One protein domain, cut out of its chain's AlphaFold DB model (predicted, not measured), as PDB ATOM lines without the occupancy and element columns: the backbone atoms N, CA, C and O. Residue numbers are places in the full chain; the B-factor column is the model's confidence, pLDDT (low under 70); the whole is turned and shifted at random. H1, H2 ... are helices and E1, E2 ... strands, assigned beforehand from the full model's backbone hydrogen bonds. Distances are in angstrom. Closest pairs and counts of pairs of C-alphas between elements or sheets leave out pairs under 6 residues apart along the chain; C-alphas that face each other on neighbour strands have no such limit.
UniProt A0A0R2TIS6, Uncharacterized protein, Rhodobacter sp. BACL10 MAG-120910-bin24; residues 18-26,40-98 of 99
ATOM      1  N   VAL A  18     165.724 155.511 139.091       97.06
ATOM      2  CA  VAL A  18     164.437 156.154 138.810       97.06
ATOM      3  C   VAL A  18     163.705 156.442 140.115       97.06
ATOM      4  O   VAL A  18     163.663 155.592 141.004       97.06
ATOM      5  N   ILE A  19     163.096 157.625 140.213       97.94
ATOM      6  CA  ILE A  19     162.153 157.959 141.280       97.94
ATOM      7  C   ILE A  19     160.733 157.816 140.735       97.94
ATOM      8  O   ILE A  19     160.432 158.328 139.656       97.94
ATOM      9  N   ALA A  20     159.856 157.143 141.477       96.94
ATOM     10  CA  ALA A  20     158.446 157.015 141.116       96.94
ATOM     11  C   ALA A  20     157.531 157.062 142.353       96.94
ATOM     12  O   ALA A  20     157.907 156.525 143.404       96.94
ATOM     13  N   PRO A  21     156.327 157.655 142.243       96.88
ATOM     14  CA  PRO A  21     155.335 157.627 143.312       96.88
ATOM     15  C   PRO A  21     154.794 156.206 143.537       96.88
ATOM     16  O   PRO A  21     154.658 155.415 142.600       96.88
ATOM     17  N   ARG A  22     154.448 155.889 144.787       94.19
ATOM     18  CA  ARG A  22     153.852 154.618 145.221       94.19
ATOM     19  C   ARG A  22     152.802 154.881 146.306       94.19
ATOM     20  O   ARG A  22     153.090 154.806 147.496       94.19
ATOM     21  N   GLY A  23     151.563 155.152 145.897       93.94
ATOM     22  CA  GLY A  23     150.516 155.560 146.837       93.94
ATOM     23  C   GLY A  23     150.864 156.913 147.461       93.94
ATOM     24  O   GLY A  23     151.074 157.872 146.726       93.94
ATOM     25  N   SER A  24     150.947 156.978 148.792       93.69
ATOM     26  CA  SER A  24     151.443 158.151 149.529       93.69
ATOM     27  C   SER A  24     152.970 158.252 149.582       93.69
ATOM     28  O   SER A  24     153.495 159.311 149.914       93.69
ATOM     29  N   ASP A  25     153.671 157.161 149.275       96.81
ATOM     30  CA  ASP A  25     155.119 157.046 149.414       96.81
ATOM     31  C   ASP A  25     155.822 157.255 148.070       96.81
ATOM     32  O   ASP A  25     155.209 157.380 147.006       96.81
ATOM     33  N   TRP A  26     157.149 157.215 148.112       98.56
ATOM     34  CA  TRP A  26     158.018 157.295 146.953       98.56
ATOM     35  C   TRP A  26     158.996 156.130 146.914       98.56
ATOM     36  O   TRP A  26     159.395 155.583 147.943       98.56
ATOM     37  N   LEU A  40     171.689 145.619 137.310       94.62
ATOM     38  CA  LEU A  40     171.482 147.057 137.438       94.62
ATOM     39  C   LEU A  40     172.655 147.854 136.862       94.62
ATOM     40  O   LEU A  40     173.785 147.374 136.729       94.62
ATOM     41  N   ARG A  41     172.379 149.109 136.507       94.69
ATOM     42  CA  ARG A  41     173.405 150.095 136.141       94.69
ATOM     43  C   ARG A  41     174.212 150.549 137.359       94.69
ATOM     44  O   ARG A  41     175.402 150.815 137.219       94.69
ATOM     45  N   ALA A  42     173.579 150.571 138.529       96.69
ATOM     46  CA  ALA A  42     174.201 150.754 139.834       96.69
ATOM     47  C   ALA A  42     173.341 150.102 140.927       96.69
ATOM     48  O   ALA A  42     172.116 150.029 140.797       96.69
ATOM     49  N   ASP A  43     173.989 149.664 142.003       97.62
ATOM     50  CA  ASP A  43     173.319 149.211 143.220       97.62
ATOM     51  C   ASP A  43     173.144 150.380 144.196       97.62
ATOM     52  O   ASP A  43     173.969 151.295 144.241       97.62
ATOM     53  N   LEU A  44     172.101 150.326 145.025       98.44
ATOM     54  CA  LEU A  44     171.992 151.214 146.184       98.44
ATOM     55  C   LEU A  44     173.141 150.949 147.186       98.44
ATOM     56  O   LEU A  44     173.709 149.849 147.193       98.44
ATOM     57  N   PRO A  45     173.484 151.917 148.059       98.50
ATOM     58  CA  PRO A  45     174.559 151.772 149.040       98.50
ATOM     59  C   PRO A  45     174.487 150.464 149.843       98.50
ATOM     60  O   PRO A  45     173.437 150.092 150.369       98.50
ATOM     61  N   SER A  46     175.620 149.765 149.984       98.12
ATOM     62  CA  SER A  46     175.706 148.522 150.776       98.12
ATOM     63  C   SER A  46     175.282 148.725 152.229       98.12
ATOM     64  O   SER A  46     174.637 147.849 152.799       98.12
ATOM     65  N   ALA A  47     175.575 149.898 152.796       98.25
ATOM     66  CA  ALA A  47     175.195 150.276 154.151       98.25
ATOM     67  C   ALA A  47     173.674 150.318 154.380       98.25
ATOM     68  O   ALA A  47     173.241 150.329 155.527       98.25
ATOM     69  N   TRP A  48     172.857 150.354 153.322       98.62
ATOM     70  CA  TRP A  48     171.396 150.382 153.424       98.62
ATOM     71  C   TRP A  48     170.754 149.000 153.284       98.62
ATOM     72  O   TRP A  48     169.561 148.858 153.545       98.62
ATOM     73  N   ALA A  49     171.508 147.983 152.858       98.50
ATOM     74  CA  ALA A  49     170.966 146.675 152.508       98.50
ATOM     75  C   ALA A  49     170.146 146.061 153.659       98.50
ATOM     76  O   ALA A  49     170.661 145.791 154.740       98.50
ATOM     77  N   GLY A  50     168.849 145.850 153.416       98.44
ATOM     78  CA  GLY A  50     167.932 145.217 154.366       98.44
ATOM     79  C   GLY A  50     167.473 146.115 155.520       98.44
ATOM     80  O   GLY A  50     166.695 145.659 156.358       98.44
ATOM     81  N   LEU A  51     167.912 147.376 155.574       98.75
ATOM     82  CA  LEU A  51     167.508 148.306 156.626       98.75
ATOM     83  C   LEU A  51     166.092 148.849 156.396       98.75
ATOM     84  O   LEU A  51     165.625 149.007 155.264       98.75
ATOM     85  N   ASN A  52     165.412 149.162 157.498       98.19
ATOM     86  CA  ASN A  52     164.080 149.759 157.518       98.19
ATOM     87  C   ASN A  52     163.929 150.764 158.669       98.19
ATOM     88  O   ASN A  52     164.697 150.734 159.635       98.19
ATOM     89  N   GLY A  53     162.950 151.661 158.535       97.38
ATOM     90  CA  GLY A  53     162.610 152.704 159.499       97.38
ATOM     91  C   GLY A  53     163.835 153.461 160.011       97.38
ATOM     92  O   GLY A  53     164.750 153.787 159.254       97.38
ATOM     93  N   GLN A  54     163.893 153.659 161.330       98.00
ATOM     94  CA  GLN A  54     164.959 154.413 162.002       98.00
ATOM     95  C   GLN A  54     166.377 153.908 161.695       98.00
ATOM     96  O   GLN A  54     167.322 154.698 161.698       98.00
ATOM     97  N   ALA A  55     166.558 152.610 161.426       98.62
ATOM     98  CA  ALA A  55     167.874 152.078 161.078       98.62
ATOM     99  C   ALA A  55     168.347 152.612 159.720       98.62
ATOM    100  O   ALA A  55     169.507 153.009 159.585       98.62
ATOM    101  N   LEU A  56     167.447 152.673 158.733       98.69
ATOM    102  CA  LEU A  56     167.751 153.250 157.427       98.69
ATOM    103  C   LEU A  56     167.907 154.770 157.513       98.69
ATOM    104  O   LEU A  56     168.833 155.310 156.910       98.69
ATOM    105  N   GLU A  57     167.063 155.462 158.281       98.62
ATOM    106  CA  GLU A  57     167.208 156.909 158.504       98.62
ATOM    107  C   GLU A  57     168.582 157.242 159.092       98.62
ATOM    108  O   GLU A  57     169.272 158.128 158.594       98.62
ATOM    109  N   LYS A  58     169.034 156.482 160.098       98.69
ATOM    110  CA  LYS A  58     170.358 156.663 160.703       98.69
ATOM    111  C   LYS A  58     171.495 156.370 159.722       98.69
ATOM    112  O   LYS A  58     172.475 157.107 159.706       98.69
ATOM    113  N   ALA A  59     171.383 155.303 158.932       98.56
ATOM    114  CA  ALA A  59     172.424 154.905 157.982       98.56
ATOM    115  C   ALA A  59     172.516 155.833 156.758       98.56
ATOM    116  O   ALA A  59     173.593 156.005 156.197       98.56
ATOM    117  N   SER A  60     171.393 156.412 156.329       98.50
ATOM    118  CA  SER A  60     171.330 157.340 155.193       98.50
ATOM    119  C   SER A  60     171.488 158.806 155.597       98.50
ATOM    120  O   SER A  60     171.813 159.632 154.752       98.50
ATOM    121  N   GLY A  61     171.228 159.152 156.861       98.56
ATOM    122  CA  GLY A  61     171.096 160.543 157.300       98.56
ATOM    123  C   GLY A  61     169.827 161.231 156.776       98.56
ATOM    124  O   GLY A  61     169.709 162.453 156.875       98.56
ATOM    125  N   VAL A  62     168.878 160.476 156.208       98.69
ATOM    126  CA  VAL A  62     167.662 161.012 155.588       98.69
ATOM    127  C   VAL A  62     166.444 160.648 156.427       98.69
ATOM    128  O   VAL A  62     166.009 159.499 156.455       98.69
ATOM    129  N   LEU A  63     165.854 161.655 157.073       98.56
ATOM    130  CA  LEU A  63     164.554 161.524 157.729       98.56
ATOM    131  C   LEU A  63     163.470 161.200 156.688       98.56
ATOM    132  O   LEU A  63     163.413 161.833 155.630       98.56
ATOM    133  N   GLY A  64     162.611 160.232 156.994       97.94
ATOM    134  CA  GLY A  64     161.578 159.715 156.099       97.94
ATOM    135  C   GLY A  64     162.034 158.557 155.209       97.94
ATOM    136  O   GLY A  64     161.218 158.037 154.446       97.94
ATOM    137  N   ALA A  65     163.298 158.122 155.288       98.56
ATOM    138  CA  ALA A  65     163.747 156.895 154.636       98.56
ATOM    139  C   ALA A  65     163.103 155.673 155.315       98.56
ATOM    140  O   ALA A  65     163.243 155.468 156.518       98.56
ATOM    141  N   ASN A  66     162.380 154.854 154.551       97.38
ATOM    142  CA  ASN A  66     161.488 153.841 155.116       97.38
ATOM    143  C   ASN A  66     162.029 152.410 154.964       97.38
ATOM    144  O   ASN A  66     162.011 151.631 155.913       97.38
ATOM    145  N   PHE A  67     162.536 152.040 153.789       98.31
ATOM    146  CA  PHE A  67     163.028 150.683 153.536       98.31
ATOM    147  C   PHE A  67     164.053 150.660 152.408       98.31
ATOM    148  O   PHE A  67     163.918 151.407 151.444       98.31
ATOM    149  N   CYS A  68     165.038 149.765 152.489       98.75
ATOM    150  CA  CYS A  68     165.903 149.401 151.374       98.75
ATOM    151  C   CYS A  68     166.016 147.875 151.283       98.75
ATOM    152  O   CYS A  68     166.325 147.186 152.256       98.75
ATOM    153  N   HIS A  69     165.782 147.328 150.090       98.50
ATOM    154  CA  HIS A  69     165.841 145.886 149.872       98.50
ATOM    155  C   HIS A  69     167.266 145.346 150.075       98.50
ATOM    156  O   HIS A  69     168.242 146.000 149.709       98.50
ATOM    157  N   ASN A  70     167.400 144.121 150.599       98.06
ATOM    158  CA  ASN A  70     168.706 143.484 150.833       98.06
ATOM    159  C   ASN A  70     169.537 143.338 149.546       98.06
ATOM    160  O   ASN A  70     170.738 143.561 149.533       98.06
ATOM    161  N   GLY A  71     168.869 143.039 148.430       97.56
ATOM    162  CA  GLY A  71     169.457 143.023 147.085       97.56
ATOM    163  C   GLY A  71     169.717 144.403 146.462       97.56
ATOM    164  O   GLY A  71     170.024 144.457 145.281       97.56
ATOM    165  N   ARG A  72     169.541 145.504 147.207       98.12
ATOM    166  CA  ARG A  72     169.939 146.881 146.839       98.12
ATOM    167  C   ARG A  72     169.358 147.436 145.533       98.12
ATOM    168  O   ARG A  72     169.894 148.384 144.973       98.12
ATOM    169  N   PHE A  73     168.237 146.887 145.067       97.56
ATOM    170  CA  PHE A  73     167.591 147.320 143.824       97.56
ATOM    171  C   PHE A  73     166.459 148.333 144.020       97.56
ATOM    172  O   PHE A  73     166.013 148.937 143.043       97.56
ATOM    173  N   ILE A  74     165.953 148.493 145.248       98.31
ATOM    174  CA  ILE A  74     164.874 149.432 145.562       98.31
ATOM    175  C   ILE A  74     164.982 149.962 146.993       98.31
ATOM    176  O   ILE A  74     165.268 149.199 147.920       98.31
ATOM    177  N   ALA A  75     164.691 151.249 147.157       98.69
ATOM    178  CA  ALA A  75     164.425 151.889 148.438       98.69
ATOM    179  C   ALA A  75     163.112 152.681 148.394       98.69
ATOM    180  O   ALA A  75     162.608 153.009 147.316       98.69
ATOM    181  N   THR A  76     162.548 152.979 149.561       98.69
ATOM    182  CA  THR A  76     161.337 153.792 149.708       98.69
ATOM    183  C   THR A  76     161.520 154.906 150.726       98.69
ATOM    184  O   THR A  76     162.300 154.783 151.673       98.69
ATOM    185  N   ALA A  77     160.764 155.985 150.544       98.62
ATOM    186  CA  ALA A  77     160.674 157.081 151.495       98.62
ATOM    187  C   ALA A  77     159.253 157.651 151.541       98.62
ATOM    188  O   ALA A  77     158.477 157.488 150.600       98.62
ATOM    189  N   THR A  78     158.921 158.321 152.637       98.12
ATOM    190  CA  THR A  78     157.577 158.863 152.898       98.12
ATOM    191  C   THR A  78     157.297 160.188 152.185       98.12
ATOM    192  O   THR A  78     156.156 160.639 152.165       98.12
ATOM    193  N   SER A  79     158.311 160.829 151.594       98.31
ATOM    194  CA  SER A  79     158.166 162.103 150.883       98.31
ATOM    195  C   SER A  79     159.060 162.178 149.644       98.31
ATOM    196  O   SER A  79     160.035 161.429 149.507       98.31
ATOM    197  N   TYR A  80     158.727 163.106 148.745       98.38
ATOM    198  CA  TYR A  80     159.516 163.357 147.542       98.38
ATOM    199  C   TYR A  80     160.913 163.883 147.899       98.38
ATOM    200  O   TYR A  80     161.927 163.446 147.361       98.38
ATOM    201  N   GLU A  81     160.985 164.789 148.868       98.62
ATOM    202  CA  GLU A  81     162.233 165.384 149.336       98.62
ATOM    203  C   GLU A  81     163.163 164.322 149.933       98.62
ATOM    204  O   GLU A  81     164.368 164.334 149.674       98.62
ATOM    205  N   ALA A  82     162.613 163.380 150.703       98.56
ATOM    206  CA  ALA A  82     163.380 162.285 151.280       98.56
ATOM    207  C   ALA A  82     163.908 161.333 150.194       98.56
ATOM    208  O   ALA A  82     165.094 160.992 150.197       98.56
ATOM    209  N   ILE A  83     163.077 160.942 149.217       98.81
ATOM    210  CA  ILE A  83     163.534 160.030 148.157       98.81
ATOM    211  C   ILE A  83     164.575 160.681 147.236       98.81
ATOM    212  O   ILE A  83     165.492 159.998 146.783       98.81
ATOM    213  N   VAL A  84     164.482 161.995 146.997       98.75
ATOM    214  CA  VAL A  84     165.478 162.752 146.217       98.75
ATOM    215  C   VAL A  84     166.822 162.788 146.941       98.75
ATOM    216  O   VAL A  84     167.850 162.552 146.309       98.75
ATOM    217  N   LYS A  85     166.836 162.998 148.264       98.81
ATOM    218  CA  LYS A  85     168.076 162.931 149.060       98.81
ATOM    219  C   LYS A  85     168.709 161.541 149.024       98.81
ATOM    220  O   LYS A  85     169.916 161.426 148.837       98.81
ATOM    221  N   LEU A  86     167.903 160.481 149.138       98.81
ATOM    222  CA  LEU A  86     168.404 159.111 148.968       98.81
ATOM    223  C   LEU A  86     168.995 158.898 147.568       98.81
ATOM    224  O   LEU A  86     170.042 158.270 147.436       98.81
ATOM    225  N   ALA A  87     168.359 159.434 146.524       98.75
ATOM    226  CA  ALA A  87     168.860 159.319 145.158       98.75
ATOM    227  C   ALA A  87     170.210 160.021 144.967       98.75
ATOM    228  O   ALA A  87     171.094 159.447 144.340       98.75
ATOM    229  N   GLN A  88     170.387 161.216 145.540       98.69
ATOM    230  CA  GLN A  88     171.657 161.951 145.502       98.69
ATOM    231  C   GLN A  88     172.789 161.133 146.130       98.69
ATOM    232  O   GLN A  88     173.783 160.852 145.463       98.69
ATOM    233  N   ILE A  89     172.585 160.635 147.354       98.69
ATOM    234  CA  ILE A  89     173.582 159.808 148.052       98.69
ATOM    235  C   ILE A  89     173.883 158.524 147.266       98.69
ATOM    236  O   ILE A  89     175.034 158.094 147.180       98.69
ATOM    237  N   ALA A  90     172.861 157.893 146.679       98.56
ATOM    238  CA  ALA A  90     173.040 156.684 145.884       98.56
ATOM    239  C   ALA A  90     173.862 156.937 144.608       98.56
ATOM    240  O   ALA A  90     174.714 156.113 144.275       98.56
ATOM    241  N   VAL A  91     173.646 158.064 143.917       98.31
ATOM    242  CA  VAL A  91     174.449 158.471 142.749       98.31
ATOM    243  C   VAL A  91     175.898 158.723 143.158       98.31
ATOM    244  O   VAL A  91     176.789 158.103 142.583       98.31
ATOM    245  N   GLU A  92     176.133 159.528 144.196       98.19
ATOM    246  CA  GLU A  92     177.481 159.816 144.711       98.19
ATOM    247  C   GLU A  92     178.228 158.527 145.099       98.19
ATOM    248  O   GLU A  92     179.385 158.319 144.729       98.19
ATOM    249  N   THR A  93     177.543 157.604 145.781       97.88
ATOM    250  CA  THR A  93     178.107 156.300 146.169       97.88
ATOM    251  C   THR A  93     178.452 155.437 144.948       97.88
ATOM    252  O   THR A  93     179.493 154.771 144.922       97.88
ATOM    253  N   ALA A  94     177.587 155.429 143.930       96.19
ATOM    254  CA  ALA A  94     177.794 154.669 142.700       96.19
ATOM    255  C   ALA A  94     178.935 155.234 141.840       96.19
ATOM    256  O   ALA A  94     179.608 154.481 141.137       96.19
ATOM    257  N   GLU A  95     179.160 156.544 141.873       95.50
ATOM    258  CA  GLU A  95     180.283 157.188 141.187       95.50
ATOM    259  C   GLU A  95     181.608 156.926 141.911       95.50
ATOM    260  O   GLU A  95     182.589 156.551 141.268       95.50
ATOM    261  N   ALA A  96     181.621 157.000 143.244       93.94
ATOM    262  CA  ALA A  96     182.813 156.719 144.046       93.94
ATOM    263  C   ALA A  96     183.309 155.265 143.918       93.94
ATOM    264  O   ALA A  96     184.502 155.006 144.027       93.94
ATOM    265  N   THR A  97     182.414 154.308 143.656       85.69
ATOM    266  CA  THR A  97     182.761 152.882 143.489       85.69
ATOM    267  C   THR A  97     183.237 152.504 142.085       85.69
ATOM    268  O   THR A  97     183.674 151.373 141.883       85.69
ATOM    269  N   LYS A  98     183.177 153.422 141.111       73.81
ATOM    270  CA  LYS A  98     183.735 153.216 139.761       73.81
ATOM    271  C   LYS A  98     185.232 153.545 139.663       73.81
ATOM    272  O   LYS A  98     185.797 153.357 138.588       73.81
TER     273      LYS A  98
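What this domain is: This is residues 18 to 26 and 40 to 98 of the 99 residues of an uncharacterized protein of Rhodobacter sp. BACL10 MAG-120910-bin24 (UniProt A0A0R2TIS6). A small antiparallel hairpin of two short strands, E2 and E3, sits in the middle of a row, with H1 beside E2 at one end and E1 beyond E3 at the other. The long helix H2 runs past one side of this row, near its strands with its first part, and makes much of the long axis. The printed part has 68 residues, with E1, H1, E2, E3 and H2 in that order along the chain, and its class is mixed, helices and strands. It is compact, with a radius of gyration of the C-alphas of 10.8 A, yet only just elongated in outline, with spans of 34 by 22 by 19 A.

How they stand to each other: E1, residues 18 to 22, pairs with no named strand, but its residues 21 to 22 pair antiparallel with residues 25 to 26. E1 is apart from H1, residues 53 to 60. The closest C-alphas of H1 and E2, residues 65 to 68, are those of Gly 53 and Asn 66, 4.7 A apart. E1 and E2 are apart. E2 and E3, residues 74 to 77, form a hairpin, antiparallel with 166 degrees between their directions. N 66 and O 76 are 2.9 A apart and N 76 and O 67 are 2.8 A apart, both within hydrogen-bond range. E3 is near E1 and also near H1. The closest C-alphas of E3 and H2, residues 80 to 96, are those of Ala 77 and Ile 83, 5.3 A apart. For E1 and H2 they are those of Ile 19 and Ile 83, at 7.3 A. H1 and H2 are close but not clearly touching, their closest C-alphas being those of Ser 60 and Leu 86, 7.1 A apart. They run the same way at a steep tilt of 42 degrees. In H1 and H2 every O i to N i+4 pair is within hydrogen-bond range.

Where its parts are: E1 begins at C-alpha 18 (164.437, 156.154, 138.810) and is 12.5 A long from first to last C-alpha. H1 measures 10.8 A, E2 8.5 A and E3 10.6 A. H2 begins at C-alpha 80 (159.516, 163.357, 147.542) and ends at C-alpha 96 (182.813, 156.719, 144.046), 24.5 A away.

The domain as a whole: The C-alphas of Ser 24 and Lys 98, the two farthest apart, are separated by 34.1 A. Residues 27 to 39 are cut out, and C-alphas 26 and 40 are 19.4 A apart across the cut. Residues 40 to 52 hold no named element. The links H1 to E2, E2 to E3 and E3 to H2 are tight. The mean pLDDT of the printed part is 97.3, and no printed residue is under 70.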